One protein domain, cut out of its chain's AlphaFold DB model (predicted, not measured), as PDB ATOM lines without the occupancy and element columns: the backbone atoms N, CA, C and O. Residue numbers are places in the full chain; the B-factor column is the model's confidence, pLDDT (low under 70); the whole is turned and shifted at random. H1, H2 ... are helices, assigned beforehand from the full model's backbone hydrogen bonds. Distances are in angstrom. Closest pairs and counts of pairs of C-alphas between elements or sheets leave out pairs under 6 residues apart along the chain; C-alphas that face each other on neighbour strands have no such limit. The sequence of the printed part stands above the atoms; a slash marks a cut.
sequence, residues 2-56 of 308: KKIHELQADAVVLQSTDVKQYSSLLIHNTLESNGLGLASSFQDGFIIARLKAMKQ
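What this domain is: This is residues 2 to 56 of the 308 residues of the protein "Protein TonB" of Saprospiraceae bacterium (UniProt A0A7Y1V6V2). What shape does the model have? Three helices are set in a triangle: H1 leads through a tight turn into the longer H2, and after a long loop H3 folds back beside H2, running the other way, with H1 packed on its other flank. H2 and the loop after it make most of the length. What is it made of? The printed part has 55 residues with three named helices, H1, H2 and H3 in chain order, and no named strand; the class is all helix. How tight is it? It is compact, with a radius of gyration of the C-alphas of 11.3 A and spans of 31 by 21 by 18 A.

How they stand to each other: How do the first two helices stand? H1, residues 2 to 13, and H2, residues 19 to 34, are close but not clearly touching; their closest C-alphas, of Val 13 and Tyr 22, are 8.0 A apart. They run opposite ways at a steep tilt of 40 degrees. What does the last helix touch? H3, residues 46 to 55, touches H1, which meets it with residues 7 to 11 alone; the closest C-alphas, of Leu 7 and Arg 50, are 6.5 A apart, and the two run the same way at a shallow tilt of 31 degrees. H2 and H3, a helical hairpin, only just touch, with 3 pairs of C-alphas within 8 A, through residues 19 to 23 of H2 alone; the closest C-alphas, of Ser 23 and Leu 51, are 6.6 A apart, at a shallow tilt of 10 degrees, opposite ways. Are the helix backbones well formed? In H1 and H3 every O i to N i+4 pair is within hydrogen-bond range, in H2 11 of 12.

Where its parts are: Where does each helix lie? H1 begins at C-alpha 2, (49.126, 56.097, 46.637), and is 16.8 A long; H2 begins at C-alpha 19, (36.245, 69.815, 36.014), and is 22.7 A long. Where does the last one end? H3, 14.4 A long, ends at C-alpha 55, (42.099, 73.821, 38.246).

The domain as a whole: How large is it? The C-alphas farthest apart, of Gln 15 and Gly 37, are 31.5 A apart. Is the backbone continuous? The printed part has no cut; the link from H1 to H2 is tight, and that from H2 to H3, 11 residues, is long. Where is confidence low? The mean pLDDT of the printed part is 74.6, and it is under 70 at residues 2, 4, 32 to 45 and 56.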
ATOM      1  N   LYS A   2      50.588  55.834  46.746       64.25
ATOM      2  CA  LYS A   2      49.126  56.097  46.637       64.25
ATOM      3  C   LYS A   2      48.748  57.502  46.124       64.25
ATOM      4  O   LYS A   2      47.915  57.628  45.237       64.25
ATOM      5  N   LYS A   3      49.443  58.548  46.593       74.56
ATOM      6  CA  LYS A   3      49.190  59.944  46.183       74.56
ATOM      7  C   LYS A   3      49.415  60.222  44.687       74.56
ATOM      8  O   LYS A   3      48.749  61.086  44.130       74.56
ATOM      9  N   ILE A   4      50.354  59.517  44.049       69.62
ATOM     10  CA  ILE A   4      50.670  59.692  42.621       69.62
ATOM     11  C   ILE A   4      49.609  58.996  41.765       69.62
ATOM     12  O   ILE A   4      49.135  59.586  40.800       69.62
ATOM     13  N   HIS A   5      49.176  57.798  42.173       74.69
ATOM     14  CA  HIS A   5      48.123  57.058  41.477       74.69
ATOM     15  C   HIS A   5      46.779  57.800  41.492       74.69
ATOM     16  O   HIS A   5      46.103  57.840  40.471       74.69
ATOM     17  N   GLU A   6      46.413  58.461  42.597       80.19
ATOM     18  CA  GLU A   6      45.175  59.258  42.650       80.19
ATOM     19  C   GLU A   6      45.220  60.492  41.730       80.19
ATOM     20  O   GLU A   6      44.226  60.798  41.077       80.19
ATOM     21  N   LEU A   7      46.377  61.157  41.597       81.06
ATOM     22  CA  LEU A   7      46.541  62.280  40.659       81.06
ATOM     23  C   LEU A   7      46.536  61.828  39.191       81.06
ATOM     24  O   LEU A   7      46.053  62.554  38.323       81.06
ATOM     25  N   GLN A   8      47.065  60.636  38.902       75.56
ATOM     26  CA  GLN A   8      46.999  60.040  37.567       75.56
ATOM     27  C   GLN A   8      45.569  59.624  37.212       75.56
ATOM     28  O   GLN A   8      45.123  59.888  36.097       75.56
ATOM     29  N   ALA A   9      44.827  59.056  38.165       78.75
ATOM     30  CA  ALA A   9      43.412  58.749  37.990       78.75
ATOM     31  C   ALA A   9      42.586  60.023  37.731       78.75
ATOM     32  O   ALA A   9      41.799  60.054  36.787       78.75
ATOM     33  N   ASP A  10      42.832  61.105  38.483       85.81
ATOM     34  CA  ASP A  10      42.175  62.401  38.260       85.81
ATOM     35  C   ASP A  10      42.426  62.941  36.843       85.81
ATOM     36  O   ASP A  10      41.502  63.420  36.189       85.81
ATOM     37  N   ALA A  11      43.659  62.830  36.337       80.06
ATOM     38  CA  ALA A  11      44.010  63.290  34.994       80.06
ATOM     39  C   ALA A  11      43.297  62.502  33.878       80.06
ATOM     40  O   ALA A  11      42.950  63.085  32.851       80.06
ATOM     41  N   VAL A  12      43.066  61.199  34.073       82.88
ATOM     42  CA  VAL A  12      42.346  60.345  33.114       82.88
ATOM     43  C   VAL A  12      40.855  60.682  33.097       82.88
ATOM     44  O   VAL A  12      40.269  60.834  32.026       82.88
ATOM     45  N   VAL A  13      40.236  60.876  34.264       82.06
ATOM     46  CA  VAL A  13      38.800  61.197  34.358       82.06
ATOM     47  C   VAL A  13      38.481  62.556  33.725       82.06
ATOM     48  O   VAL A  13      37.467  62.704  33.039       82.06
ATOM     49  N   LEU A  14      39.388  63.530  33.846       81.06
ATOM     50  CA  LEU A  14      39.250  64.846  33.213       81.06
ATOM     51  C   LEU A  14      39.278  64.829  31.672       81.06
ATOM     52  O   LEU A  14      38.950  65.842  31.059       81.06
ATOM     53  N   GLN A  15      39.636  63.711  31.028       80.06
ATOM     54  CA  GLN A  15      39.521  63.580  29.568       80.06
ATOM     55  C   GLN A  15      38.070  63.396  29.104       80.06
ATOM     56  O   GLN A  15      37.761  63.664  27.946       80.06
ATOM     57  N   SER A  16      37.187  62.937  29.996       78.06
ATOM     58  CA  SER A  16      35.800  62.569  29.676       78.06
ATOM     59  C   SER A  16      34.746  63.340  30.476       78.06
ATOM     60  O   SER A  16      33.573  63.303  30.115       78.06
ATOM     61  N   THR A  17      35.139  64.047  31.542       78.44
ATOM     62  CA  THR A  17      34.222  64.731  32.469       78.44
ATOM     63  C   THR A  17      34.656  66.175  32.729       78.44
ATOM     64  O   THR A  17      35.847  66.465  32.838       78.44
ATOM     65  N   ASP A  18      33.692  67.090  32.878       85.62
ATOM     66  CA  ASP A  18      33.976  68.488  33.211       85.62
ATOM     67  C   ASP A  18      34.560  68.640  34.626       85.62
ATOM     68  O   ASP A  18      34.112  68.018  35.596       85.62
ATOM     69  N   VAL A  19      35.529  69.550  34.759       83.62
ATOM     70  CA  VAL A  19      36.245  69.815  36.014       83.62
ATOM     71  C   VAL A  19      35.280  70.178  37.150       83.62
ATOM     72  O   VAL A  19      35.517  69.798  38.300       83.62
ATOM     73  N   LYS A  20      34.179  70.896  36.877       82.25
ATOM     74  CA  LYS A  20      33.215  71.287  37.921       82.25
ATOM     75  C   LYS A  20      32.418  70.090  38.425       82.25
ATOM     76  O   LYS A  20      32.269  69.948  39.633       82.25
ATOM     77  N   GLN A  21      31.958  69.226  37.525       82.12
ATOM     78  CA  GLN A  21      31.181  68.036  37.886       82.12
ATOM     79  C   GLN A  21      32.029  67.037  38.673       82.12
ATOM     80  O   GLN A  21      31.617  66.555  39.732       82.12
ATOM     81  N   TYR A  22      33.254  66.792  38.209       86.88
ATOM     82  CA  TYR A  22      34.158  65.872  38.886       86.88
ATOM     83  C   TYR A  22      34.613  66.412  40.251       86.88
ATOM     84  O   TYR A  22      34.611  65.684  41.244       86.88
ATOM     85  N   SER A  23      34.905  67.716  40.357       85.38
ATOM     86  CA  SER A  23      35.247  68.324  41.651       85.38
ATOM     87  C   SER A  23      34.090  68.309  42.656       85.38
ATOM     88  O   SER A  23      34.346  68.080  43.838       85.38
ATOM     89  N   SER A  24      32.832  68.483  42.226       85.38
ATOM     90  CA  SER A  24      31.677  68.345  43.127       85.38
ATOM     91  C   SER A  24      31.488  66.918  43.633       85.38
ATOM     92  O   SER A  24      31.207  66.733  44.814       85.38
ATOM     93  N   LEU A  25      31.702  65.917  42.771       85.88
ATOM     94  CA  LEU A  25      31.613  64.508  43.148       85.88
ATOM     95  C   LEU A  25      32.695  64.138  44.168       85.88
ATOM     96  O   LEU A  25      32.403  63.510  45.183       85.88
ATOM     97  N   LEU A  26      33.933  64.585  43.928       84.62
ATOM     98  CA  LEU A  26      35.041  64.374  44.858       84.62
ATOM     99  C   LEU A  26      34.756  64.999  46.224       84.62
ATOM    100  O   LEU A  26      34.956  64.340  47.240       84.62
ATOM    101  N   ILE A  27      34.249  66.234  46.256       81.94
ATOM    102  CA  ILE A  27      33.891  66.908  47.509       81.94
ATOM    103  C   ILE A  27      32.759  66.154  48.221       81.94
ATOM    104  O   ILE A  27      32.894  65.867  49.407       81.94
ATOM    105  N   HIS A  28      31.690  65.777  47.517       80.69
ATOM    106  CA  HIS A  28      30.554  65.064  48.111       80.69
ATOM    107  C   HIS A  28      30.981  63.739  48.749       80.69
ATOM    108  O   HIS A  28      30.752  63.521  49.935       80.69
ATOM    109  N   ASN A  29      31.715  62.916  47.998       80.44
ATOM    110  CA  ASN A  29      32.218  61.628  48.465       80.44
ATOM    111  C   ASN A  29      33.153  61.775  49.683       80.44
ATOM    112  O   ASN A  29      33.123  60.971  50.616       80.44
ATOM    113  N   THR A  30      33.971  62.836  49.724       72.31
ATOM    114  CA  THR A  30      34.848  63.109  50.880       72.31
ATOM    115  C   THR A  30      34.104  63.610  52.117       72.31
ATOM    116  O   THR A  30      34.582  63.408  53.233       72.31
ATOM    117  N   LEU A  31      32.956  64.266  51.941       72.25
ATOM    118  CA  LEU A  31      32.133  64.757  53.046       72.25
ATOM    119  C   LEU A  31      31.238  63.655  53.614       72.25
ATOM    120  O   LEU A  31      31.098  63.562  54.829       72.25
ATOM    121  N   GLU A  32      30.690  62.785  52.766       68.06
ATOM    122  CA  GLU A  32      29.898  61.636  53.218       68.06
ATOM    123  C   GLU A  32      30.743  60.619  53.986       68.06
ATOM    124  O   GLU A  32      30.330  60.152  55.044       68.06
ATOM    125  N   SER A  33      31.958  60.333  53.511       65.25
ATOM    126  CA  SER A  33      32.853  59.357  54.155       65.25
ATOM    127  C   SER A  33      33.381  59.786  55.529       65.25
ATOM    128  O   SER A  33      33.764  58.927  56.316       65.25
ATOM    129  N   ASN A  34      33.389  61.085  55.843       61.59
ATOM    130  CA  ASN A  34      33.957  61.621  57.089       61.59
ATOM    131  C   ASN A  34      32.909  62.260  58.024       61.59
ATOM    132  O   ASN A  34      33.264  62.823  59.063       61.59
ATOM    133  N   GLY A  35      31.621  62.186  57.672       59.78
ATOM    134  CA  GLY A  35      30.543  62.890  58.371       59.78
ATOM    135  C   GLY A  35      30.575  64.413  58.159       59.78
ATOM    136  O   GLY A  35      31.522  64.976  57.616       59.78
ATOM    137  N   LEU A  36      29.530  65.117  58.619       54.84
ATOM    138  CA  LEU A  36      29.299  66.568  58.418       54.84
ATOM    139  C   LEU A  36      30.365  67.512  59.040       54.84
ATOM    140  O   LEU A  36      30.166  68.727  59.116       54.84
ATOM    141  N   GLY A  37      31.511  66.992  59.484       57.66
ATOM    142  CA  GLY A  37      32.636  67.758  60.007       57.66
ATOM    143  C   GLY A  37      33.497  68.365  58.898       57.66
ATOM    144  O   GLY A  37      34.561  67.845  58.575       57.66
ATOM    145  N   LEU A  38      33.091  69.524  58.368       55.34
ATOM    146  CA  LEU A  38      33.828  70.270  57.332       55.34
ATOM    147  C   LEU A  38      35.284  70.625  57.706       55.34
ATOM    148  O   LEU A  38      36.071  70.943  56.824       55.34
ATOM    149  N   ALA A  39      35.660  70.606  58.987       53.88
ATOM    150  CA  ALA A  39      36.979  71.061  59.431       53.88
ATOM    151  C   ALA A  39      38.065  69.965  59.417       53.88
ATOM    152  O   ALA A  39      39.226  70.281  59.170       53.88
ATOM    153  N   SER A  40      37.710  68.693  59.644       54.28
ATOM    154  CA  SER A  40      38.697  67.606  59.798       54.28
ATOM    155  C   SER A  40      39.138  67.021  58.453       54.28
ATOM    156  O   SER A  40      40.318  66.747  58.251       54.28
ATOM    157  N   SER A  41      38.222  66.888  57.488       55.12
ATOM    158  CA  SER A  41      38.484  66.220  56.197       55.12
ATOM    159  C   SER A  41      39.408  67.001  55.257       55.12
ATOM    160  O   SER A  41      39.972  66.439  54.319       55.12
ATOM    161  N   PHE A  42      39.588  68.303  55.498       60.03
ATOM    162  CA  PHE A  42      40.493  69.158  54.723       60.03
ATOM    163  C   PHE A  42      41.840  69.411  55.419       60.03
ATOM    164  O   PHE A  42      42.712  70.051  54.826       60.03
ATOM    165  N   GLN A  43      42.041  68.887  56.633       56.56
ATOM    166  CA  GLN A  43      43.247  69.116  57.429       56.56
ATOM    167  C   GLN A  43      44.488  68.421  56.838       56.56
ATOM    168  O   GLN A  43      45.582  68.978  56.886       56.56
ATOM    169  N   ASP A  44      44.309  67.281  56.159       62.09
ATOM    170  CA  ASP A  44      45.401  66.517  55.531       62.09
ATOM    171  C   ASP A  44      45.855  67.060  54.163       62.09
ATOM    172  O   ASP A  44      46.750  66.501  53.521       62.09
ATOM    173  N   GLY A  45      45.240  68.147  53.674       68.44
ATOM    174  CA  GLY A  45      45.684  68.916  52.502       68.44
ATOM    175  C   GLY A  45      45.672  68.185  51.149       68.44
ATOM    176  O   GLY A  45      45.887  68.810  50.109       68.44
ATOM    177  N   PHE A  46      45.404  66.878  51.119       77.69
ATOM    178  CA  PHE A  46      45.548  66.063  49.917       77.69
ATOM    179  C   PHE A  46      44.382  66.235  48.932       77.69
ATOM    180  O   PHE A  46      44.619  66.411  47.738       77.69
ATOM    181  N   ILE A  47      43.138  66.324  49.418       83.12
ATOM    182  CA  ILE A  47      41.980  66.683  48.577       83.12
ATOM    183  C   ILE A  47      42.141  68.093  47.996       83.12
ATOM    184  O   ILE A  47      41.855  68.321  46.822       83.12
ATOM    185  N   ILE A  48      42.691  69.033  48.774       79.94
ATOM    186  CA  ILE A  48      43.006  70.383  48.286       79.94
ATOM    187  C   ILE A  48      44.049  70.316  47.162       79.94
ATOM    188  O   ILE A  48      43.903  71.009  46.156       79.94
ATOM    189  N   ALA A  49      45.077  69.472  47.292       80.81
ATOM    190  CA  ALA A  49      46.081  69.275  46.247       80.81
ATOM    191  C   ALA A  49      45.472  68.714  44.949       80.81
ATOM    192  O   ALA A  49      45.790  69.225  43.874       80.81
ATOM    193  N   ARG A  50      44.548  67.745  45.047       85.81
ATOM    194  CA  ARG A  50      43.795  67.197  43.903       85.81
ATOM    195  C   ARG A  50      42.933  68.276  43.237       85.81
ATOM    196  O   ARG A  50      43.077  68.535  42.045       85.81
ATOM    197  N   LEU A  51      42.137  69.019  44.013       85.50
ATOM    198  CA  LEU A  51      41.314  70.135  43.515       85.50
ATOM    199  C   LEU A  51      42.148  71.244  42.851       85.50
ATOM    200  O   LEU A  51      41.742  71.820  41.838       85.50
ATOM    201  N   LYS A  52      43.332  71.537  43.397       83.06
ATOM    202  CA  LYS A  52      44.263  72.531  42.854       83.06
ATOM    203  C   LYS A  52      44.890  72.072  41.538       83.06
ATOM    204  O   LYS A  52      44.974  72.882  40.616       83.06
ATOM    205  N   ALA A  53      45.289  70.803  41.445       78.81
ATOM    206  CA  ALA A  53      45.848  70.214  40.229       78.81
ATOM    207  C   ALA A  53      44.832  70.221  39.076       78.81
ATOM    208  O   ALA A  53      45.186  70.593  37.964       78.81
ATOM    209  N   MET A  54      43.556  69.933  39.354       79.19
ATOM    210  CA  MET A  54      42.488  69.962  38.344       79.19
ATOM    211  C   MET A  54      42.166  71.376  37.825       79.19
ATOM    212  O   MET A  54      41.782  71.541  36.670       79.19
ATOM    213  N   LYS A  55      42.325  72.418  38.656       74.38
ATOM    214  CA  LYS A  55      42.099  73.821  38.246       74.38
ATOM    215  C   LYS A  55      43.301  74.471  37.561       74.38
ATOM    216  O   LYS A  55      43.128  75.453  36.838       74.38
ATOM    217  N   GLN A  56      44.516  73.978  37.792       65.94
ATOM    218  CA  GLN A  56      45.710  74.470  37.111       65.94
ATOM    219  C   GLN A  56      45.832  73.781  35.752       65.94
ATOM    220  O   GLN A  56      46.546  72.795  35.603       65.94
TER     221      GLN A  56